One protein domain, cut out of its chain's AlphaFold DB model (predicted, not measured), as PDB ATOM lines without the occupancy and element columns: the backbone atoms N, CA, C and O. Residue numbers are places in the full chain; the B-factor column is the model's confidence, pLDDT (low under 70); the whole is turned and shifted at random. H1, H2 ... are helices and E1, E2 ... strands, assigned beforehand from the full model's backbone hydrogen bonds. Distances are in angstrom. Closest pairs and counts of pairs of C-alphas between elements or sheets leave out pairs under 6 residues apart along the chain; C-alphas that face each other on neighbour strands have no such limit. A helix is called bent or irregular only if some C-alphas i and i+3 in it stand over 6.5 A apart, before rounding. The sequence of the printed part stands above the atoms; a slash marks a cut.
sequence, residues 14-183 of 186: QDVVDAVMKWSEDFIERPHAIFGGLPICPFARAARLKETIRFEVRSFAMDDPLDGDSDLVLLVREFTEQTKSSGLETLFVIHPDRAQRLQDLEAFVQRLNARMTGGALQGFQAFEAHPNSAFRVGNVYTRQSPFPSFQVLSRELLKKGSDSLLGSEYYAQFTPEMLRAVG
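What this domain is: This is residues 14 to 183 of the 186 residues of an uncharacterized protein of Candidatus Rokubacteria bacterium (UniProt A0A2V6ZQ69). A twisted sheet of four strands makes the middle of three layers, with H3 and H4 covering one face and H1 crossing slantwise over the E1 and E2 part of the other. H5 follows E4 with no residue between them but turns off in another direction, and with H6 and the long links of residues 29 to 43 and 165 to 175 it makes the end of the domain away from H3. The printed part has 170 residues with six named helices and four named strands, in the order H1 H2 E1 H3 E2 H4 E3 E4 H5 H6; the sheet is mixed, in the order E1 E2 E4 E3, and the class is mixed, helices and strands. The whole is compact, with a radius of gyration of the C-alphas of 15.4 A, and rounded, with spans of 44 by 34 by 31 A.

Where its parts are: H1, residues 14 to 28, begins with C-alpha 14 at (6.108, 33.261, 79.468) and is 19.6 A long; it is neither bent nor irregular, but only just: C-alphas 25 and 28 are 6.2 A apart. H2 is residues 44 to 49, and E1 is residues 53 to 57. H3, residues 71 to 85, is 20.9 A long and is followed by E2, residues 90 to 94. H4, residues 102 to 115, is 20.0 A long. E3, residues 124 to 129, is 17.0 A long, and E4, residues 149 to 154, is 17.2 A long, with C-alpha 149 at (18.821, 39.444, 84.701). H5, residues 155 to 164, is 14.1 A long. H6, residues 176 to 181, ends with C-alpha 181 at (28.648, 51.537, 83.999).

How they stand to each other: The sheet is twisted, its C-alphas lying up to 4.1 A off the best plane. Edge strand E1 is parallel to E2, with N 54 and O 90 at 2.9 A. E2 is antiparallel to E4, with N 152 and O 91 at 2.8 A. E4 and edge strand E3 are a hairpin, with N 151 and O 127 at 2.8 A. E1, H3 and E2 form a strand-helix-strand unit, two parallel neighbour strands with a helix between, with a right-handed crossover. E2, H4 and E3 form a split unit, with E4 between its strands, and its crossover is right-handed too. H4 runs along the strands over E3 at a height over the sheet of 8.2 A, with the C-alphas of Asn 113 and Ala 126 closest at 6.0 A. H3, on the same face, has a height of 8.6 A and is closest to E2 at the C-alphas of Phe 79 and Leu 91, 6.7 A apart. H1, on the opposite face, has a height of 11.3 A and stands at 53 degrees to E2 on the local plane. H2 only grazes the sheet with residues 44 to 48. Residues 24 to 28 of H1 touch H2 at a steep tilt of 55 degrees, opposite ways; the closest C-alphas are those of Ile 28 and Ala 44, 7.1 A. H5 is on the sheet, the C-alphas of Phe 124 and Arg 155 being 5.2 A apart; H6 is not on it and is apart from H5. In H1, H2, H4, H5 and H6 every O i to N i+4 pair is within hydrogen-bond range, and in H3 10 of 11 are.

The domain as a whole: The two C-alphas farthest apart are those of Ala 33 and Asp 69, 44.2 A. The printed part has no cut. The links H1 to H2, E1 to H3, E3 to E4 and H5 to H6 are long; in the E3 to E4 link residues 136 to 137 pair antiparallel with residues 140 to 141. The mean pLDDT of the printed part is 95.0, and no printed residue is under 70.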
ATOM      1  N   GLN A  14       6.905  32.188  80.064       93.69
ATOM      2  CA  GLN A  14       6.108  33.261  79.468       93.69
ATOM      3  C   GLN A  14       5.717  34.340  80.488       93.69
ATOM      4  O   GLN A  14       5.832  35.522  80.188       93.69
ATOM      5  N   ASP A  15       5.332  33.954  81.708       96.06
ATOM      6  CA  ASP A  15       4.944  34.904  82.759       96.06
ATOM      7  C   ASP A  15       6.141  35.792  83.169       96.06
ATOM      8  O   ASP A  15       5.984  36.983  83.451       96.06
ATOM      9  N   VAL A  16       7.356  35.228  83.161       97.38
ATOM     10  CA  VAL A  16       8.608  35.955  83.433       97.38
ATOM     11  C   VAL A  16       8.907  36.969  82.326       97.38
ATOM     12  O   VAL A  16       9.203  38.132  82.620       97.38
ATOM     13  N   VAL A  17       8.813  36.550  81.060       97.81
ATOM     14  CA  VAL A  17       9.024  37.441  79.907       97.81
ATOM     15  C   VAL A  17       7.984  38.558  79.894       97.81
ATOM     16  O   VAL A  17       8.357  39.724  79.768       97.81
ATOM     17  N   ASP A  18       6.707  38.240  80.109       98.00
ATOM     18  CA  ASP A  18       5.612  39.215  80.140       98.00
ATOM     19  C   ASP A  18       5.818  40.261  81.244       98.00
ATOM     20  O   ASP A  18       5.601  41.455  81.030       98.00
ATOM     21  N   ALA A  19       6.297  39.846  82.419       98.19
ATOM     22  CA  ALA A  19       6.615  40.762  83.510       98.19
ATOM     23  C   ALA A  19       7.773  41.715  83.163       98.19
ATOM     24  O   ALA A  19       7.683  42.914  83.444       98.19
ATOM     25  N   VAL A  20       8.848  41.217  82.539       98.06
ATOM     26  CA  VAL A  20       9.979  42.051  82.088       98.06
ATOM     27  C   VAL A  20       9.557  42.992  80.957       98.06
ATOM     28  O   VAL A  20       9.925  44.166  80.965       98.06
ATOM     29  N   MET A  21       8.732  42.521  80.025       98.06
ATOM     30  CA  MET A  21       8.175  43.330  78.940       98.06
ATOM     31  C   MET A  21       7.276  44.445  79.468       98.06
ATOM     32  O   MET A  21       7.448  45.607  79.101       98.06
ATOM     33  N   LYS A  22       6.383  44.125  80.411       98.44
ATOM     34  CA  LYS A  22       5.553  45.119  81.090       98.44
ATOM     35  C   LYS A  22       6.400  46.163  81.816       98.44
ATOM     36  O   LYS A  22       6.106  47.351  81.729       98.44
ATOM     37  N   TRP A  23       7.467  45.745  82.496       98.44
ATOM     38  CA  TRP A  23       8.422  46.668  83.114       98.44
ATOM     39  C   TRP A  23       9.121  47.565  82.082       98.44
ATOM     40  O   TRP A  23       9.252  48.769  82.316       98.44
ATOM     41  N   SER A  24       9.510  47.023  80.924       98.25
ATOM     42  CA  SER A  24      10.062  47.830  79.831       98.25
ATOM     43  C   SER A  24       9.079  48.923  79.405       98.25
ATOM     44  O   SER A  24       9.417  50.105  79.410       98.25
ATOM     45  N   GLU A  25       7.837  48.547  79.110       98.44
ATOM     46  CA  GLU A  25       6.805  49.461  78.619       98.44
ATOM     47  C   GLU A  25       6.386  50.512  79.655       98.44
ATOM     48  O   GLU A  25       6.210  51.687  79.323       98.44
ATOM     49  N   ASP A  26       6.226  50.110  80.915       98.25
ATOM     50  CA  ASP A  26       5.696  50.971  81.971       98.25
ATOM     51  C   ASP A  26       6.750  51.832  82.658       98.25
ATOM     52  O   ASP A  26       6.389  52.827  83.283       98.25
ATOM     53  N   PHE A  27       8.033  51.502  82.515       98.25
ATOM     54  CA  PHE A  27       9.108  52.226  83.182       98.25
ATOM     55  C   PHE A  27      10.241  52.616  82.233       98.25
ATOM     56  O   PHE A  27      10.521  53.803  82.072       98.25
ATOM     57  N   ILE A  28      10.872  51.648  81.568       98.19
ATOM     58  CA  ILE A  28      12.095  51.896  80.784       98.19
ATOM     59  C   ILE A  28      11.833  52.772  79.553       98.19
ATOM     60  O   ILE A  28      12.646  53.631  79.204       98.19
ATOM     61  N   GLU A  29      10.680  52.590  78.919       98.31
ATOM     62  CA  GLU A  29      10.259  53.299  77.711       98.31
ATOM     63  C   GLU A  29       9.520  54.615  78.005       98.31
ATOM     64  O   GLU A  29       9.145  55.336  77.073       98.31
ATOM     65  N   ARG A  30       9.306  54.957  79.283       98.00
ATOM     66  CA  ARG A  30       8.582  56.172  79.668       98.00
ATOM     67  C   ARG A  30       9.509  57.387  79.725       98.00
ATOM     68  O   ARG A  30      10.538  57.320  80.396       98.00
ATOM     69  N   PRO A  31       9.133  58.509  79.083       97.56
ATOM     70  CA  PRO A  31       9.817  59.791  79.228       97.56
ATOM     71  C   PRO A  31      10.021  60.198  80.687       97.56
ATOM     72  O   PRO A  31       9.112  60.053  81.505       97.56
ATOM     73  N   HIS A  32      11.177  60.782  80.998       97.31
ATOM     74  CA  HIS A  32      11.457  61.297  82.333       97.31
ATOM     75  C   HIS A  32      12.270  62.596  82.277       97.31
ATOM     76  O   HIS A  32      13.203  62.734  81.486       97.31
ATOM     77  N   ALA A  33      11.959  63.545  83.163       97.06
ATOM     78  CA  ALA A  33      12.626  64.852  83.199       97.06
ATOM     79  C   ALA A  33      14.143  64.745  83.455       97.06
ATOM     80  O   ALA A  33      14.921  65.467  82.845       97.06
ATOM     81  N   ILE A  34      14.570  63.788  84.292       97.25
ATOM     82  CA  ILE A  34      15.996  63.489  84.567       97.25
ATOM     83  C   ILE A  34      16.794  63.154  83.294       97.25
ATOM     84  O   ILE A  34      17.994  63.402  83.262       97.25
ATOM     85  N   PHE A  35      16.135  62.637  82.250       97.25
ATOM     86  CA  PHE A  35      16.745  62.283  80.965       97.25
ATOM     87  C   PHE A  35      16.385  63.290  79.857       97.25
ATOM     88  O   PHE A  35      16.316  62.924  78.685       97.25
ATOM     89  N   GLY A  36      16.093  64.551  80.202       96.38
ATOM     90  CA  GLY A  36      15.767  65.590  79.216       96.38
ATOM     91  C   GLY A  36      14.450  65.346  78.474       96.38
ATOM     92  O   GLY A  36      14.322  65.689  77.301       96.38
ATOM     93  N   GLY A  37      13.489  64.670  79.115       97.31
ATOM     94  CA  GLY A  37      12.224  64.278  78.486       97.31
ATOM     95  C   GLY A  37      12.322  63.037  77.592       97.31
ATOM     96  O   GLY A  37      11.329  62.660  76.974       97.31
ATOM     97  N   LEU A  38      13.479  62.373  77.535       97.69
ATOM     98  CA  LEU A  38      13.630  61.077  76.875       97.69
ATOM     99  C   LEU A  38      13.323  59.913  77.835       97.69
ATOM    100  O   LEU A  38      13.284  60.105  79.054       97.69
ATOM    101  N   PRO A  39      13.074  58.703  77.303       97.88
ATOM    102  CA  PRO A  39      12.942  57.495  78.113       97.88
ATOM    103  C   PRO A  39      14.208  57.120  78.883       97.88
ATOM    104  O   PRO A  39      15.297  57.528  78.493       97.88
ATOM    105  N   ILE A  40      14.084  56.266  79.907       96.94
ATOM    106  CA  ILE A  40      15.237  55.709  80.649       96.94
ATOM    107  C   ILE A  40      16.190  54.958  79.716       96.94
ATOM    108  O   ILE A  40      17.404  55.055  79.869       96.94
ATOM    109  N   CYS A  41      15.651  54.208  78.753       96.31
ATOM    110  CA  CYS A  41      16.411  53.710  77.613       96.31
ATOM    111  C   CYS A  41      15.735  54.185  76.319       96.31
ATOM    112  O   CYS A  41      14.704  53.627  75.930       96.31
ATOM    113  N   PRO A  42      16.310  55.174  75.607       96.12
ATOM    114  CA  PRO A  42      15.737  55.715  74.373       96.12
ATOM    115  C   PRO A  42      15.563  54.685  73.248       96.12
ATOM    116  O   PRO A  42      14.797  54.915  72.313       96.12
ATOM    117  N   PHE A  43      16.260  53.549  73.330       95.88
ATOM    118  CA  PHE A  43      16.293  52.526  72.284       95.88
ATOM    119  C   PHE A  43      15.376  51.328  72.565       95.88
ATOM    120  O   PHE A  43      15.030  50.609  71.629       95.88
ATOM    121  N   ALA A  44      14.929  51.137  73.814       96.38
ATOM    122  CA  ALA A  44      14.176  49.948  74.231       96.38
ATOM    123  C   ALA A  44      12.887  49.750  73.418       96.38
ATOM    124  O   ALA A  44      12.645  48.666  72.890       96.38
ATOM    125  N   ARG A  45      12.109  50.822  73.215       97.50
ATOM    126  CA  ARG A  45      10.862  50.764  72.439       97.50
ATOM    127  C   ARG A  45      11.094  50.331  70.995       97.50
ATOM    128  O   ARG A  45      10.325  49.541  70.459       97.50
ATOM    129  N   ALA A  46      12.124  50.880  70.352       96.94
ATOM    130  CA  ALA A  46      12.426  50.550  68.965       96.94
ATOM    131  C   ALA A  46      12.871  49.090  68.835       96.94
ATOM    132  O   ALA A  46      12.395  48.410  67.931       96.94
ATOM    133  N   ALA A  47      13.718  48.611  69.750       96.50
ATOM    134  CA  ALA A  47      14.158  47.221  69.771       96.50
ATOM    135  C   ALA A  47      12.982  46.253  69.991       96.50
ATOM    136  O   ALA A  47      12.837  45.270  69.269       96.50
ATOM    137  N   ARG A  48      12.075  46.585  70.919       96.88
ATOM    138  CA  ARG A  48      10.859  45.809  71.183       96.88
ATOM    139  C   ARG A  48       9.935  45.736  69.967       96.88
ATOM    140  O   ARG A  48       9.545  44.650  69.566       96.88
ATOM    141  N   LEU A  49       9.607  46.878  69.356       97.56
ATOM    142  CA  LEU A  49       8.695  46.929  68.203       97.56
ATOM    143  C   LEU A  49       9.273  46.285  66.936       97.56
ATOM    144  O   LEU A  49       8.511  45.889  66.061       97.56
ATOM    145  N   LYS A  50      10.602  46.224  66.817       97.00
ATOM    146  CA  LYS A  50      11.297  45.543  65.719       97.00
ATOM    147  C   LYS A  50      11.608  44.078  66.025       97.00
ATOM    148  O   LYS A  50      12.216  43.427  65.184       97.00
ATOM    149  N   GLU A  51      11.248  43.595  67.214       96.44
ATOM    150  CA  GLU A  51      11.527  42.232  67.670       96.44
ATOM    151  C   GLU A  51      13.030  41.880  67.618       96.44
ATOM    152  O   GLU A  51      13.418  40.743  67.371       96.44
ATOM    153  N   THR A  52      13.909  42.857  67.883       97.31
ATOM    154  CA  THR A  52      15.376  42.667  67.882       97.31
ATOM    155  C   THR A  52      15.932  42.238  69.246       97.31
ATOM    156  O   THR A  52      17.150  42.228  69.452       97.31
ATOM    157  N   ILE A  53      15.052  41.870  70.183       97.81
ATOM    158  CA  ILE A  53      15.395  41.382  71.523       97.81
ATOM    159  C   ILE A  53      15.143  39.874  71.584       97.81
ATOM    160  O   ILE A  53      14.012  39.423  71.417       97.81
ATOM    161  N   ARG A  54      16.183  39.095  71.889       97.75
ATOM    162  CA  ARG A  54      16.059  37.673  72.230       97.75
ATOM    163  C   ARG A  54      15.916  37.523  73.737       97.75
ATOM    164  O   ARG A  54      16.859  37.823  74.467       97.75
ATOM    165  N   PHE A  55      14.769  37.037  74.194       98.12
ATOM    166  CA  PHE A  55      14.538  36.710  75.601       98.12
ATOM    167  C   PHE A  55      14.886  35.247  75.886       98.12
ATOM    168  O   PHE A  55      14.494  34.360  75.135       98.12
ATOM    169  N   GLU A  56      15.594  34.996  76.986       98.19
ATOM    170  CA  GLU A  56      15.931  33.653  77.470       98.19
ATOM    171  C   GLU A  56      15.662  33.582  78.975       98.19
ATOM    172  O   GLU A  56      16.342  34.240  79.763       98.19
ATOM    173  N   VAL A  57      14.684  32.779  79.398       98.06
ATOM    174  CA  VAL A  57      14.445  32.517  80.823       98.06
ATOM    175  C   VAL A  57      15.249  31.290  81.218       98.06
ATOM    176  O   VAL A  57      14.981  30.190  80.749       98.06
ATOM    177  N   ARG A  58      16.275  31.474  82.051       95.19
ATOM    178  CA  ARG A  58      17.185  30.393  82.445       95.19
ATOM    179  C   ARG A  58      17.643  30.563  83.879       95.19
ATOM    180  O   ARG A  58      18.071  31.642  84.283       95.19
ATOM    181  N   SER A  59      17.625  29.472  84.634       94.38
ATOM    182  CA  SER A  59      18.406  29.390  85.866       94.38
ATOM    183  C   SER A  59      19.881  29.250  85.510       94.38
ATOM    184  O   SER A  59      20.244  28.402  84.697       94.38
ATOM    185  N   PHE A  60      20.727  30.074  86.116       94.44
ATOM    186  CA  PHE A  60      22.171  30.019  85.934       94.44
ATOM    187  C   PHE A  60      22.876  30.222  87.267       94.44
ATOM    188  O   PHE A  60      22.411  30.965  88.130       94.44
ATOM    189  N   ALA A  61      24.003  29.538  87.435       93.81
ATOM    190  CA  ALA A  61      24.789  29.633  88.650       93.81
ATOM    191  C   ALA A  61      25.491  30.999  88.701       93.81
ATOM    192  O   ALA A  61      26.275  31.350  87.820       93.81
ATOM    193  N   MET A  62      25.218  31.793  89.738       94.56
ATOM    194  CA  MET A  62      25.835  33.118  89.886       94.56
ATOM    195  C   MET A  62      27.344  33.044  90.156       94.56
ATOM    196  O   MET A  62      28.046  34.044  90.013       94.56
ATOM    197  N   ASP A  63      27.861  31.875  90.532       94.75
ATOM    198  CA  ASP A  63      29.276  31.556  90.716       94.75
ATOM    199  C   ASP A  63      29.882  30.773  89.535       94.75
ATOM    200  O   ASP A  63      31.031  30.347  89.630       94.75
ATOM    201  N   ASP A  64      29.167  30.651  88.405       92.25
ATOM    202  CA  ASP A  64      29.679  30.005  87.189       92.25
ATOM    203  C   ASP A  64      31.050  30.613  86.803       92.25
ATOM    204  O   ASP A  64      31.183  31.854  86.753       92.25
ATOM    205  N   PRO A  65      32.084  29.776  86.568       90.75
ATOM    206  CA  PRO A  65      33.404  30.234  86.138       90.75
ATOM    207  C   PRO A  65      33.406  30.813  84.716       90.75
ATOM    208  O   PRO A  65      34.351  31.512  84.345       90.75
ATOM    209  N   LEU A  66      32.341  30.583  83.943       91.25
ATOM    210  CA  LEU A  66      32.171  30.982  82.551       91.25
ATOM    211  C   LEU A  66      33.266  30.389  81.660       91.25
ATOM    212  O   LEU A  66      33.895  31.086  80.863       91.25
ATOM    213  N   ASP A  67      33.502  29.087  81.788       84.19
ATOM    214  CA  ASP A  67      34.503  28.373  80.997       84.19
ATOM    215  C   ASP A  67      34.139  28.305  79.500       84.19
ATOM    216  O   ASP A  67      33.057  28.719  79.072       84.19
ATOM    217  N   GLY A  68      35.089  27.811  78.686       74.56
ATOM    218  CA  GLY A  68      35.019  27.632  77.220       74.56
ATOM    219  C   GLY A  68      33.630  27.346  76.671       74.56
ATOM    220  O   GLY A  68      33.129  28.102  75.833       74.56
ATOM    221  N   ASP A  69      33.049  26.292  77.230       80.81
ATOM    222  CA  ASP A  69      31.903  25.571  76.691       80.81
ATOM    223  C   ASP A  69      30.730  25.530  77.683       80.81
ATOM    224  O   ASP A  69      29.877  24.653  77.592       80.81
ATOM    225  N   SER A  70      30.679  26.457  78.649       88.00
ATOM    226  CA  SER A  70      29.488  26.600  79.500       88.00
ATOM    227  C   SER A  70      28.273  26.996  78.654       88.00
ATOM    228  O   SER A  70      28.396  27.777  77.704       88.00
ATOM    229  N   ASP A  71      27.087  26.503  79.020       91.12
ATOM    230  CA  ASP A  71      25.839  26.749  78.280       91.12
ATOM    231  C   ASP A  71      25.577  28.245  78.053       91.12
ATOM    232  O   ASP A  71      25.145  28.659  76.976       91.12
ATOM    233  N   LEU A  72      25.895  29.084  79.043       92.94
ATOM    234  CA  LEU A  72      25.759  30.536  78.931       92.94
ATOM    235  C   LEU A  72      26.757  31.151  77.949       92.94
ATOM    236  O   LEU A  72      26.393  32.044  77.186       92.94
ATOM    237  N   VAL A  73      28.009  30.692  77.935       92.06
ATOM    238  CA  VAL A  73      29.002  31.184  76.971       92.06
ATOM    239  C   VAL A  73      28.628  30.753  75.555       92.06
ATOM    240  O   VAL A  73      28.759  31.555  74.627       92.06
ATOM    241  N   LEU A  74      28.122  29.530  75.378       93.75
ATOM    242  CA  LEU A  74      27.603  29.056  74.095       93.75
ATOM    243  C   LEU A  74      26.400  29.889  73.631       93.75
ATOM    244  O   LEU A  74      26.382  30.316  72.478       93.75
ATOM    245  N   LEU A  75      25.463  30.212  74.529       95.56
ATOM    246  CA  LEU A  75      24.330  31.097  74.242       95.56
ATOM    247  C   LEU A  75      24.786  32.494  73.794       95.56
ATOM    248  O   LEU A  75      24.296  33.020  72.795       95.56
ATOM    249  N   VAL A  76      25.744  33.099  74.503       95.19
ATOM    250  CA  VAL A  76      26.279  34.417  74.125       95.19
ATOM    251  C   VAL A  76      26.956  34.348  72.756       95.19
ATOM    252  O   VAL A  76      26.717  35.220  71.924       95.19
ATOM    253  N   ARG A  77      27.746  33.304  72.477       94.06
ATOM    254  CA  ARG A  77      28.363  33.093  71.154       94.06
ATOM    255  C   ARG A  77      27.318  32.950  70.053       94.06
ATOM    256  O   ARG A  77      27.447  33.599  69.019       94.06
ATOM    257  N   GLU A  78      26.277  32.155  70.277       95.38
ATOM    258  CA  GLU A  78      25.176  32.008  69.326       95.38
ATOM    259  C   GLU A  78      24.522  33.365  69.027       95.38
ATOM    260  O   GLU A  78      24.367  33.737  67.863       95.38
ATOM    261  N   PHE A  79      24.225  34.147  70.069       96.00
ATOM    262  CA  PHE A  79      23.702  35.501  69.916       96.00
ATOM    263  C   PHE A  79      24.630  36.387  69.072       96.00
ATOM    264  O   PHE A  79      24.149  37.082  68.177       96.00
ATOM    265  N   THR A  80      25.951  36.332  69.277       92.75
ATOM    266  CA  THR A  80      26.897  37.138  68.478       92.75
ATOM    267  C   THR A  80      26.906  36.796  66.985       92.75
ATOM    268  O   THR A  80      27.202  37.657  66.157       92.75
ATOM    269  N   GLU A  81      26.558  35.564  66.610       93.00
ATOM    270  CA  GLU A  81      26.378  35.205  65.200       93.00
ATOM    271  C   GLU A  81      24.999  35.643  64.682       93.00
ATOM    272  O   GLU A  81      24.881  36.131  63.555       93.00
ATOM    273  N   GLN A  82      23.963  35.576  65.522       94.50
ATOM    274  CA  GLN A  82      22.620  36.064  65.198       94.50
ATOM    275  C   GLN A  82      22.560  37.584  64.995       94.50
ATOM    276  O   GLN A  82      21.769  38.050  64.172       94.50
ATOM    277  N   THR A  83      23.424  38.367  65.650       92.88
ATOM    278  CA  THR A  83      23.505  39.814  65.379       92.88
ATOM    279  C   THR A  83      23.942  40.111  63.943       92.88
ATOM    280  O   THR A  83      23.596  41.156  63.401       92.88
ATOM    281  N   LYS A  84      24.689  39.198  63.300       89.06
ATOM    282  CA  LYS A  84      25.139  39.333  61.904       89.06
ATOM    283  C   LYS A  84      24.121  38.775  60.910       89.06
ATOM    284  O   LYS A  84      23.940  39.350  59.843       89.06
ATOM    285  N   SER A  85      23.494  37.644  61.235       91.25
ATOM    286  CA  SER A  85      22.627  36.912  60.300       91.25
ATOM    287  C   SER A  85      21.157  37.324  60.361       91.25
ATOM    288  O   SER A  85      20.473  37.277  59.345       91.25
ATOM    289  N   SER A  86      20.673  37.707  61.545       87.56
ATOM    290  CA  SER A  86      19.243  37.887  61.839       87.56
ATOM    291  C   SER A  86      18.907  39.292  62.347       87.56
ATOM    292  O   SER A  86      17.738  39.613  62.528       87.56
ATOM    293  N   GLY A  87      19.916  40.139  62.579       90.19
ATOM    294  CA  GLY A  87      19.724  41.525  63.015       90.19
ATOM    295  C   GLY A  87      19.297  41.687  64.476       90.19
ATOM    296  O   GLY A  87      18.786  42.744  64.832       90.19
ATOM    297  N   LEU A  88      19.500  40.670  65.327       95.62
ATOM    298  CA  LEU A  88      19.273  40.803  66.770       95.62
ATOM    299  C   LEU A  88      20.229  41.844  67.366       95.62
ATOM    300  O   LEU A  88      21.416  41.878  67.044       95.62
ATOM    301  N   GLU A  89      19.713  42.680  68.262       95.69
ATOM    302  CA  GLU A  89      20.454  43.794  68.864       95.69
ATOM    303  C   GLU A  89      20.709  43.573  70.360       95.69
ATOM    304  O   GLU A  89      21.656  44.132  70.918       95.69
ATOM    305  N   THR A  90      19.876  42.771  71.030       97.25
ATOM    306  CA  THR A  90      19.971  42.507  72.473       97.25
ATOM    307  C   THR A  90      19.644  41.053  72.789       97.25
ATOM    308  O   THR A  90      18.602  40.544  72.384       97.25
ATOM    309  N   LEU A  91      20.506  40.403  73.568       98.38
ATOM    310  CA  LEU A  91      20.169  39.184  74.301       98.38
ATOM    311  C   LEU A  91      19.777  39.585  75.720       98.38
ATOM    312  O   LEU A  91      20.545  40.286  76.369       98.38
ATOM    313  N   PHE A  92      18.622  39.138  76.201       98.50
ATOM    314  CA  PHE A  92      18.114  39.412  77.542       98.50
ATOM    315  C   PHE A  92      17.899  38.084  78.277       98.50
ATOM    316  O   PHE A  92      16.927  37.374  78.020       98.50
ATOM    317  N   VAL A  93      18.804  37.750  79.198       98.56
ATOM    318  CA  VAL A  93      18.757  36.503  79.975       98.56
ATOM    319  C   VAL A  93      18.195  36.783  81.365       98.56
ATOM    320  O   VAL A  93      18.717  37.631  82.092       98.56
ATOM    321  N   ILE A  94      17.125  36.080  81.737       98.69
ATOM    322  CA  ILE A  94      16.343  36.326  82.950       98.69
ATOM    323  C   ILE A  94      16.422  35.106  83.864       98.69
ATOM    324  O   ILE A  94      16.060  33.998  83.466       98.69
ATOM    325  N   HIS A  95      16.856  35.317  85.105       97.81
ATOM    326  CA  HIS A  95      16.826  34.287  86.133       97.81
ATOM    327  C   HIS A  95      15.417  34.211  86.749       97.81
ATOM    328  O   HIS A  95      14.942  35.222  87.275       97.81
ATOM    329  N   PRO A  96      14.737  33.047  86.740       96.62
ATOM    330  CA  PRO A  96      13.353  32.949  87.219       96.62
ATOM    331  C   PRO A  96      13.234  33.069  88.747       96.62
ATOM    332  O   PRO A  96      12.199  33.484  89.262       96.62
ATOM    333  N   ASP A  97      14.291  32.741  89.494       95.62
ATOM    334  CA  ASP A  97      14.317  32.928  90.948       95.62
ATOM    335  C   ASP A  97      14.701  34.369  91.316       95.62
ATOM    336  O   ASP A  97      15.819  34.814  91.050       95.62
ATOM    337  N   ARG A  98      13.776  35.079  91.970       95.44
ATOM    338  CA  ARG A  98      13.951  36.463  92.439       95.44
ATOM    339  C   ARG A  98      14.825  36.582  93.686       95.44
ATOM    340  O   ARG A  98      15.240  37.691  94.016       95.44
ATOM    341  N   ALA A  99      15.068  35.479  94.394       95.62
ATOM    342  CA  ALA A  99      15.836  35.462  95.634       95.62
ATOM    343  C   ALA A  99      17.354  35.514  95.413       95.62
ATOM    344  O   ALA A  99      18.105  35.611  96.389       95.62
ATOM    345  N   GLN A 100      17.814  35.472  94.156       97.25
ATOM    346  CA  GLN A 100      19.225  35.670  93.836       97.25
ATOM    347  C   GLN A 100      19.727  36.991  94.422       97.25
ATOM    348  O   GLN A 100      18.998  37.983  94.513       97.25
ATOM    349  N   ARG A 101      20.979  37.001  94.878       98.06
ATOM    350  CA  ARG A 101      21.550  38.186  95.518       98.06
ATOM    351  C   ARG A 101      22.113  39.121  94.457       98.06
ATOM    352  O   ARG A 101      22.854  38.689  93.578       98.06
ATOM    353  N   LEU A 102      21.855  40.419  94.624       98.12
ATOM    354  CA  LEU A 102      22.379  41.474  93.750       98.12
ATOM    355  C   LEU A 102      23.898  41.358  93.558       98.12
ATOM    356  O   LEU A 102      24.367  41.331  92.429       98.12
ATOM    357  N   GLN A 103      24.641  41.240  94.659       98.12
ATOM    358  CA  GLN A 103      26.106  41.190  94.638       98.12
ATOM    359  C   GLN A 103      26.656  40.005  93.827       98.12
ATOM    360  O   GLN A 103      27.714  40.118  93.211       98.12
ATOM    361  N   ASP A 104      25.941  38.874  93.807       98.38
ATOM    362  CA  ASP A 104      26.383  37.691  93.071       98.38
ATOM    363  C   ASP A 104      26.136  37.890  91.571       98.38
ATOM    364  O   ASP A 104      27.000  37.562  90.760       98.38
ATOM    365  N   LEU A 105      25.006  38.509  91.201       98.50
ATOM    366  CA  LEU A 105      24.714  38.888  89.818       98.50
ATOM    367  C   LEU A 105      25.689  39.954  89.291       98.50
ATOM    368  O   LEU A 105      26.172  39.841  88.167       98.50
ATOM    369  N   GLU A 106      26.014  40.970  90.094       97.62
ATOM    370  CA  GLU A 106      27.014  41.986  89.740       97.62
ATOM    371  C   GLU A 106      28.390  41.340  89.515       97.62
ATOM    372  O   GLU A 106      29.039  41.594  88.497       97.62
ATOM    373  N   ALA A 107      28.817  40.445  90.414       97.94
ATOM    374  CA  ALA A 107      30.065  39.701  90.262       97.94
ATOM    375  C   ALA A 107      30.048  38.788  89.024       97.94
ATOM    376  O   ALA A 107      31.050  38.688  88.315       97.94
ATOM    377  N   PHE A 108      28.917  38.136  88.741       97.94
ATOM    378  CA  PHE A 108      28.723  37.331  87.538       97.94
ATOM    379  C   PHE A 108      28.885  38.172  86.264       97.94
ATOM    380  O   PHE A 108      29.690  37.828  85.397       97.94
ATOM    381  N   VAL A 109      28.194  39.313  86.159       97.50
ATOM    382  CA  VAL A 109      28.274  40.192  84.979       97.50
ATOM    383  C   VAL A 109      29.668  40.798  84.813       97.50
ATOM    384  O   VAL A 109      30.139  40.950  83.683       97.50
ATOM    385  N   GLN A 110      30.382  41.080  85.905       96.19
ATOM    386  CA  GLN A 110      31.792  41.475  85.839       96.19
ATOM    387  C   GLN A 110      32.673  40.374  85.235       96.19
ATOM    388  O   GLN A 110      33.464  40.666  84.335       96.19
ATOM    389  N   ARG A 111      32.517  39.111  85.662       95.81
ATOM    390  CA  ARG A 111      33.255  37.977  85.073       95.81
ATOM    391  C   ARG A 111      32.900  37.771  83.603       95.81
ATOM    392  O   ARG A 111      33.799  37.588  82.782       95.81
ATOM    393  N   LEU A 112      31.619  37.875  83.251       95.56
ATOM    394  CA  LEU A 112      31.164  37.771  81.864       95.56
ATOM    395  C   LEU A 112      31.792  38.860  80.993       95.56
ATOM    396  O   LEU A 112      32.353  38.563  79.941       95.56
ATOM    397  N   ASN A 113      31.787  40.110  81.455       95.19
ATOM    398  CA  ASN A 113      32.442  41.210  80.754       95.19
ATOM    399  C   ASN A 113      33.955  41.015  80.623       95.19
ATOM    400  O   ASN A 113      34.490  41.270  79.547       95.19
ATOM    401  N   ALA A 114      34.637  40.536  81.671       93.62
ATOM    402  CA  ALA A 114      36.068  40.228  81.622       93.62
ATOM    403  C   ALA A 114      36.380  39.150  80.574       93.62
ATOM    404  O   ALA A 114      37.357  39.248  79.841       93.62
ATOM    405  N   ARG A 115      35.515  38.144  80.438       90.75
ATOM    406  CA  ARG A 115      35.654  37.126  79.394       90.75
ATOM    407  C   ARG A 115      35.413  37.682  77.992       90.75
ATOM    408  O   ARG A 115      36.091  37.289  77.046       90.75
ATOM    409  N   MET A 116      34.474  38.614  77.860       92.19
ATOM    410  CA  MET A 116      34.170  39.276  76.596       92.19
ATOM    411  C   MET A 116      35.209  40.327  76.190       92.19
ATOM    412  O   MET A 116      35.023  40.958  75.163       92.19
ATOM    413  N   THR A 117      36.320  40.534  76.907       89.69
ATOM    414  CA  THR A 117      37.365  41.473  76.447       89.69
ATOM    415  C   THR A 117      38.261  40.909  75.340       89.69
ATOM    416  O   THR A 117      39.082  41.650  74.799       89.69
ATOM    417  N   GLY A 118      38.141  39.622  75.000       85.19
ATOM    418  CA  GLY A 118      38.980  38.956  74.002       85.19
ATOM    419  C   GLY A 118      38.211  38.050  73.038       85.19
ATOM    420  O   GLY A 118      37.056  37.687  73.256       85.19
ATOM    421  N   GLY A 119      38.884  37.665  71.951       85.88
ATOM    422  CA  GLY A 119      38.346  36.747  70.945       85.88
ATOM    423  C   GLY A 119      37.105  37.284  70.225       85.88
ATOM    424  O   GLY A 119      36.924  38.488  70.067       85.88
ATOM    425  N   ALA A 120      36.231  36.371  69.794       84.75
ATOM    426  CA  ALA A 120      35.026  36.694  69.023       84.75
ATOM    427  C   ALA A 120      33.996  37.562  69.777       84.75
ATOM    428  O   ALA A 120      33.111  38.136  69.151       84.75
ATOM    429  N   LEU A 121      34.111  37.678  71.105       90.31
ATOM    430  CA  LEU A 121      33.151  38.397  71.948       90.31
ATOM    431  C   LEU A 121      33.569  39.844  72.263       90.31
ATOM    432  O   LEU A 121      32.793  40.570  72.878       90.31
ATOM    433  N   GLN A 122      34.747  40.290  71.802       90.69
ATOM    434  CA  GLN A 122      35.304  41.624  72.092       90.69
ATOM    435  C   GLN A 122      34.359  42.789  71.756       90.69
ATOM    436  O   GLN A 122      34.394  43.840  72.399       90.69
ATOM    437  N   GLY A 123      33.498  42.605  70.754       92.12
ATOM    438  CA  GLY A 123      32.524  43.599  70.313       92.12
ATOM    439  C   GLY A 123      31.304  43.760  71.222       92.12
ATOM    440  O   GLY A 123      30.443  44.569  70.893       92.12
ATOM    441  N   PHE A 124      31.201  43.031  72.334       94.88
ATOM    442  CA  PHE A 124      29.993  42.969  73.157       94.88
ATOM    443  C   PHE A 124      30.238  43.413  74.603       94.88
ATOM    444  O   PHE A 124      31.371  43.486  75.089       94.88
ATOM    445  N   GLN A 125      29.153  43.779  75.281       95.56
ATOM    446  CA  GLN A 125      29.153  44.163  76.687       95.56
ATOM    447  C   GLN A 125      27.857  43.709  77.360       95.56
ATOM    448  O   GLN A 125      26.788  43.770  76.753       95.56
ATOM    449  N   ALA A 126      27.975  43.273  78.614       97.12
ATOM    450  CA  ALA A 126      26.869  42.864  79.459       97.12
ATOM    451  C   ALA A 126      26.522  43.924  80.515       97.12
ATOM    452  O   ALA A 126      27.417  44.591  81.044       97.12
ATOM    453  N   PHE A 127      25.236  44.019  80.851       97.19
ATOM    454  CA  PHE A 127      24.691  44.859  81.920       97.19
ATOM    455  C   PHE A 127      23.678  44.072  82.738       97.19
ATOM    456  O   PHE A 127      22.889  43.322  82.175       97.19
ATOM    457  N   GLU A 128      23.680  44.252  84.049       97.81
ATOM    458  CA  GLU A 128      22.738  43.617  84.963       97.81
ATOM    459  C   GLU A 128      21.523  44.498  85.275       97.81
ATOM    460  O   GLU A 128      21.611  45.724  85.341       97.81
ATOM    461  N   ALA A 129      20.386  43.858  85.541       98.25
ATOM    462  CA  ALA A 129      19.234  44.474  86.187       98.25
ATOM    463  C   ALA A 129      18.688  43.528  87.262       98.25
ATOM    464  O   ALA A 129      18.656  42.312  87.084       98.25
ATOM    465  N   HIS A 130      18.278  44.085  88.399       98.62
ATOM    466  CA  HIS A 130      17.952  43.313  89.593       98.62
ATOM    467  C   HIS A 130      16.887  44.026  90.437       98.62
ATOM    468  O   HIS A 130      16.999  45.244  90.593       98.62
ATOM    469  N   PRO A 131      15.932  43.316  91.076       98.25
ATOM    470  CA  PRO A 131      14.883  43.934  91.902       98.25
ATOM    471  C   PRO A 131      15.412  44.895  92.970       98.25
ATOM    472  O   PRO A 131      14.838  45.945  93.226       98.25
ATOM    473  N   ASN A 132      16.557  44.544  93.549       98.19
ATOM    474  CA  ASN A 132      17.216  45.310  94.607       98.19
ATOM    475  C   ASN A 132      18.343  46.232  94.108       98.19
ATOM    476  O   ASN A 132      19.137  46.688  94.927       98.19
ATOM    477  N   SER A 133      18.478  46.473  92.796       97.69
ATOM    478  CA  SER A 133      19.574  47.303  92.278       97.69
ATOM    479  C   SER A 133      19.545  48.706  92.891       97.69
ATOM    480  O   SER A 133      18.505  49.369  92.932       97.69
ATOM    481  N   ALA A 134      20.713  49.164  93.345       96.19
ATOM    482  CA  ALA A 134      20.916  50.509  93.873       96.19
ATOM    483  C   ALA A 134      21.393  51.506  92.800       96.19
ATOM    484  O   ALA A 134      21.570  52.690  93.103       96.19
ATOM    485  N   PHE A 135      21.608  51.053  91.558       96.56
ATOM    486  CA  PHE A 135      22.059  51.918  90.474       96.56
ATOM    487  C   PHE A 135      20.978  52.950  90.145       96.56
ATOM    488  O   PHE A 135      19.857  52.605  89.761       96.56
ATOM    489  N   ARG A 136      21.335  54.228  90.288       96.06
ATOM    490  CA  ARG A 136      20.430  55.349  90.060       96.06
ATOM    491  C   ARG A 136      21.087  56.456  89.254       96.06
ATOM    492  O   ARG A 136      22.279  56.702  89.407       96.06
ATOM    493  N   VAL A 137      20.279  57.159  88.473       96.56
ATOM    494  CA  VAL A 137      20.642  58.429  87.833       96.56
ATOM    495  C   VAL A 137      19.742  59.502  88.432       96.56
ATOM    496  O   VAL A 137      18.516  59.375  88.398       96.56
ATOM    497  N   GLY A 138      20.335  60.519  89.061       94.12
ATOM    498  CA  GLY A 138      19.592  61.421  89.942       94.12
ATOM    499  C   GLY A 138      18.861  60.639  91.044       94.12
ATOM    500  O   GLY A 138      19.482  59.953  91.858       94.12
ATOM    501  N   ASN A 139      17.530  60.719  91.051       94.31
ATOM    502  CA  ASN A 139      16.650  60.010  91.982       94.31
ATOM    503  C   ASN A 139      15.950  58.774  91.376       94.31
ATOM    504  O   ASN A 139      15.068  58.215  92.023       94.31
ATOM    505  N   VAL A 140      16.324  58.340  90.167       96.94
ATOM    506  CA  VAL A 140      15.649  57.249  89.439       96.94
ATOM    507  C   VAL A 140      16.475  55.970  89.486       96.94
ATOM    508  O   VAL A 140      17.606  55.960  89.006       96.94
ATOM    509  N   TYR A 141      15.905  54.878  90.001       97.50
ATOM    510  CA  TYR A 141      16.530  53.551  90.017       97.50
ATOM    511  C   TYR A 141      16.350  52.841  88.670       97.50
ATOM    512  O   TYR A 141      15.353  52.165  88.433       97.50
ATOM    513  N   THR A 142      17.308  53.001  87.759       96.75
ATOM    514  CA  THR A 142      17.136  52.595  86.352       96.75
ATOM    515  C   THR A 142      17.312  51.096  86.100       96.75
ATOM    516  O   THR A 142      16.951  50.619  85.028       96.75
ATOM    517  N   ARG A 143      17.843  50.342  87.073       97.12
ATOM    518  CA  ARG A 143      18.125  48.895  86.965       97.12
ATOM    519  C   ARG A 143      17.247  48.017  87.866       97.12
ATOM    520  O   ARG A 143      17.542  46.835  88.032       97.12
ATOM    521  N   GLN A 144      16.179  48.566  88.452       98.06
ATOM    522  CA  GLN A 144      15.219  47.799  89.255       98.06
ATOM    523  C   GLN A 144      14.231  47.032  88.367       98.06
ATOM    524  O   GLN A 144      13.128  47.500  88.096       98.06
ATOM    525  N   SER A 145      14.663  45.862  87.894       97.75
ATOM    526  CA  SER A 145      13.871  44.905  87.101       97.75
ATOM    527  C   SER A 145      13.042  43.973  87.999       97.75
ATOM    528  O   SER A 145      13.476  43.686  89.115       97.75
ATOM    529  N   PRO A 146      11.892  43.432  87.541       98.06
ATOM    530  CA  PRO A 146      11.107  42.448  88.300       98.06
ATOM    531  C   PRO A 146      11.857  41.141  88.610       98.06
ATOM    532  O   PRO A 146      11.504  40.458  89.574       98.06
ATOM    533  N   PHE A 147      12.891  40.813  87.829       98.56
ATOM    534  CA  PHE A 147      13.721  39.618  87.996       98.56
ATOM    535  C   PHE A 147      15.217  39.944  87.860       98.56
ATOM    536  O   PHE A 147      15.581  40.857  87.106       98.56
ATOM    537  N   PRO A 148      16.097  39.196  88.554       98.56
ATOM    538  CA  PRO A 148      17.531  39.199  88.288       98.56
ATOM    539  C   PRO A 148      17.788  38.833  86.825       98.56
ATOM    540  O   PRO A 148      17.249  37.855  86.313       98.56
ATOM    541  N   SER A 149      18.587  39.630  86.130       98.62
ATOM    542  CA  SER A 149      18.821  39.444  84.701       98.62
ATOM    543  C   SER A 149      20.104  40.114  84.245       98.62
ATOM    544  O   SER A 149      20.610  41.025  84.903       98.62
ATOM    545  N   PHE A 150      20.596  39.699  83.084       98.50
ATOM    546  CA  PHE A 150      21.608  40.446  82.358       98.50
ATOM    547  C   PHE A 150      21.226  40.593  80.888       98.50
ATOM    548  O   PHE A 150      20.538  39.747  80.315       98.50
ATOM    549  N   GLN A 151      21.685  41.676  80.275       98.00
ATOM    550  CA  GLN A 151      21.555  41.913  78.847       98.00
ATOM    551  C   GLN A 151      22.931  41.959  78.203       98.00
ATOM    552  O   GLN A 151      23.834  42.550  78.783       98.00
ATOM    553  N   VAL A 152      23.083  41.392  77.006       97.69
ATOM    554  CA  VAL A 152      24.296  41.500  76.181       97.69
ATOM    555  C   VAL A 152      23.973  42.303  74.928       97.69
ATOM    556  O   VAL A 152      23.019  41.993  74.216       97.69
ATOM    557  N   LEU A 153      24.775  43.335  74.660       95.81
ATOM    558  CA  LEU A 153      24.603  44.240  73.524       95.81
ATOM    559  C   LEU A 153      25.931  44.484  72.805       95.81
ATOM    560  O   LEU A 153      27.006  44.423  73.408       95.81
ATOM    561  N   SER A 154      25.851  44.815  71.515       93.19
ATOM    562  CA  SER A 154      27.007  45.272  70.736       93.19
ATOM    563  C   SER A 154      27.502  46.632  71.237       93.19
ATOM    564  O   SER A 154      26.741  47.596  71.343       93.19
ATOM    565  N   ARG A 155      28.811  46.738  71.477       92.62
ATOM    566  CA  ARG A 155      29.507  47.989  71.812       92.62
ATOM    567  C   ARG A 155      29.375  49.031  70.710       92.62
ATOM    568  O   ARG A 155      29.303  50.218  71.011       92.62
ATOM    569  N   GLU A 156      29.329  48.603  69.453       91.56
ATOM    570  CA  GLU A 156      29.143  49.507  68.318       91.56
ATOM    571  C   GLU A 156      27.752  50.151  68.353       91.56
ATOM    572  O   GLU A 156      27.640  51.372  68.240       91.56
ATOM    573  N   LEU A 157      26.704  49.353  68.586       91.38
ATOM    574  CA  LEU A 157      25.332  49.859  68.703       91.38
ATOM    575  C   LEU A 157      25.174  50.779  69.913       91.38
ATOM    576  O   LEU A 157      24.599  51.860  69.782       91.38
ATOM    577  N   LEU A 158      25.742  50.396  71.059       92.25
ATOM    578  CA  LEU A 158      25.780  51.237  72.256       92.25
ATOM    579  C   LEU A 158      26.446  52.582  71.957       92.25
ATOM    580  O   LEU A 158      25.869  53.632  72.241       92.25
ATOM    581  N   LYS A 159      27.626  52.565  71.328       92.75
ATOM    582  CA  LYS A 159      28.347  53.784  70.960       92.75
ATOM    583  C   LYS A 159      27.525  54.648  70.006       92.75
ATOM    584  O   LYS A 159      27.356  55.834  70.266       92.75
ATOM    585  N   LYS A 160      26.979  54.066  68.937       92.81
ATOM    586  CA  LYS A 160      26.156  54.780  67.951       92.81
ATOM    587  C   LYS A 160      24.928  55.421  68.599       92.81
ATOM    588  O   LYS A 160      24.645  56.590  68.348       92.81
ATOM    589  N   GLY A 161      24.224  54.677  69.454       92.75
ATOM    590  CA  GLY A 161      23.093  55.194  70.219       92.75
ATOM    591  C   GLY A 161      23.516  56.349  71.125       92.75
ATOM    592  O   GLY A 161      22.954  57.437  71.059       92.75
ATOM    593  N   SER A 162      24.574  56.161  71.903       92.94
ATOM    594  CA  SER A 162      25.115  57.190  72.793       92.94
ATOM    595  C   SER A 162      25.570  58.452  72.068       92.94
ATOM    596  O   SER A 162      25.376  59.564  72.564       92.94
ATOM    597  N   ASP A 163      26.189  58.314  70.897       94.06
ATOM    598  CA  ASP A 163      26.630  59.443  70.080       94.06
ATOM    599  C   ASP A 163      25.439  60.208  69.496       94.06
ATOM    600  O   ASP A 163      25.475  61.433  69.447       94.06
ATOM    601  N   SER A 164      24.346  59.518  69.145       94.94
ATOM    602  CA  SER A 164      23.110  60.170  68.684       94.94
ATOM    603  C   SER A 164      22.434  61.039  69.753       94.94
ATOM    604  O   SER A 164      21.624  61.901  69.424       94.94
ATOM    605  N   LEU A 165      22.783  60.830  71.026       95.00
ATOM    606  CA  LEU A 165      22.285  61.602  72.164       95.00
ATOM    607  C   LEU A 165      23.217  62.767  72.538       95.00
ATOM    608  O   LEU A 165      22.894  63.536  73.448       95.00
ATOM    609  N   LEU A 166      24.370  62.919  71.873       91.75
ATOM    610  CA  LEU A 166      25.260  64.059  72.097       91.75
ATOM    611  C   LEU A 166      24.558  65.366  71.716       91.75
ATOM    612  O   LEU A 166      23.931  65.471  70.667       91.75
ATOM    613  N   GLY A 167      24.669  66.367  72.589       89.88
ATOM    614  CA  GLY A 167      23.970  67.646  72.441       89.88
ATOM    615  C   GLY A 167      22.543  67.661  73.000       89.88
ATOM    616  O   GLY A 167      21.932  68.723  73.029       89.88
ATOM    617  N   SER A 168      22.025  66.524  73.479       95.25
ATOM    618  CA  SER A 168      20.798  66.474  74.286       95.25
ATOM    619  C   SER A 168      21.092  66.597  75.787       95.25
ATOM    620  O   SER A 168      22.236  66.463  76.226       95.25
ATOM    621  N   GLU A 169      20.043  66.769  76.593       96.44
ATOM    622  CA  GLU A 169      20.130  66.759  78.061       96.44
ATOM    623  C   GLU A 169      20.134  65.342  78.669       96.44
ATOM    624  O   GLU A 169      20.197  65.198  79.888       96.44
ATOM    625  N   TYR A 170      20.105  64.282  77.849       96.56
ATOM    626  CA  TYR A 170      19.974  62.894  78.313       96.56
ATOM    627  C   TYR A 170      21.002  62.508  79.385       96.56
ATOM    628  O   TYR A 170      20.671  61.884  80.390       96.56
ATOM    629  N   TYR A 171      22.260  62.904  79.173       95.31
ATOM    630  CA  TYR A 171      23.370  62.573  80.062       95.31
ATOM    631  C   TYR A 171      23.629  63.623  81.153       95.31
ATOM    632  O   TYR A 171      24.588  63.477  81.905       95.31
ATOM    633  N   ALA A 172      22.795  64.663  81.286       95.19
ATOM    634  CA  ALA A 172      23.062  65.795  82.181       95.19
ATOM    635  C   ALA A 172      23.197  65.403  83.665       95.19
ATOM    636  O   ALA A 172      23.851  66.104  84.432       95.19
ATOM    637  N   GLN A 173      22.589  64.284  84.069       96.00
ATOM    638  CA  GLN A 173      22.606  63.775  85.447       96.00
ATOM    639  C   GLN A 173      23.541  62.568  85.645       96.00
ATOM    640  O   GLN A 173      23.538  61.957  86.715       96.00
ATOM    641  N   PHE A 174      24.329  62.196  84.631       95.25
ATOM    642  CA  PHE A 174      25.246  61.061  84.713       95.25
ATOM    643  C   PHE A 174      26.619  61.508  85.216       95.25
ATOM    644  O   PHE A 174      27.225  62.429  84.671       95.25
ATOM    645  N   THR A 175      27.155  60.801  86.213       93.50
ATOM    646  CA  THR A 175      28.574  60.924  86.567       93.50
ATOM    647  C   THR A 175      29.445  60.130  85.585       93.50
ATOM    648  O   THR A 175      28.949  59.221  84.908       93.50
ATOM    649  N   PRO A 176      30.763  60.387  85.532       92.00
ATOM    650  CA  PRO A 176      31.683  59.552  84.765       92.00
ATOM    651  C   PRO A 176      31.639  58.065  85.159       92.00
ATOM    652  O   PRO A 176      31.749  57.205  84.284       92.00
ATOM    653  N   GLU A 177      31.442  57.716  86.444       91.88
ATOM    654  CA  GLU A 177      31.234  56.306  86.824       91.88
ATOM    655  C   GLU A 177      29.967  55.734  86.186       91.88
ATOM    656  O   GLU A 177      29.997  54.616  85.673       91.88
ATOM    657  N   MET A 178      28.867  56.493  86.193       93.75
ATOM    658  CA  MET A 178      27.600  56.050  85.609       93.75
ATOM    659  C   MET A 178      27.731  55.830  84.106       93.75
ATOM    660  O   MET A 178      27.249  54.818  83.604       93.75
ATOM    661  N   LEU A 179      28.418  56.734  83.396       92.00
ATOM    662  CA  LEU A 179      28.690  56.595  81.963       92.00
ATOM    663  C   LEU A 179      29.467  55.309  81.672       92.00
ATOM    664  O   LEU A 179      29.039  54.513  80.835       92.00
ATOM    665  N   ARG A 180      30.535  55.031  82.432       89.19
ATOM    666  CA  ARG A 180      31.280  53.767  82.312       89.19
ATOM    667  C   ARG A 180      30.393  52.552  82.590       89.19
ATOM    668  O   ARG A 180      30.439  51.582  81.833       89.19
ATOM    669  N   ALA A 181      29.552  52.620  83.622       88.44
ATOM    670  CA  ALA A 181      28.648  51.537  83.999       88.44
ATOM    671  C   ALA A 181      27.589  51.228  82.929       88.44
ATOM    672  O   ALA A 181      27.133  50.089  82.854       88.44
ATOM    673  N   VAL A 182      27.206  52.198  82.090       87.12
ATOM    674  CA  VAL A 182      26.305  51.994  80.936       87.12
ATOM    675  C   VAL A 182      27.055  51.800  79.610       87.12
ATOM    676  O   VAL A 182      26.457  51.884  78.542       87.12
ATOM    677  N   GLY A 183      28.362  51.513  79.662       80.88
ATOM    678  CA  GLY A 183      29.161  51.148  78.487       80.88
ATOM    679  C   GLY A 183      29.694  52.325  77.678       80.88
ATOM    680  O   GLY A 183      30.087  52.141  76.528       80.88
TER     681      GLY A 183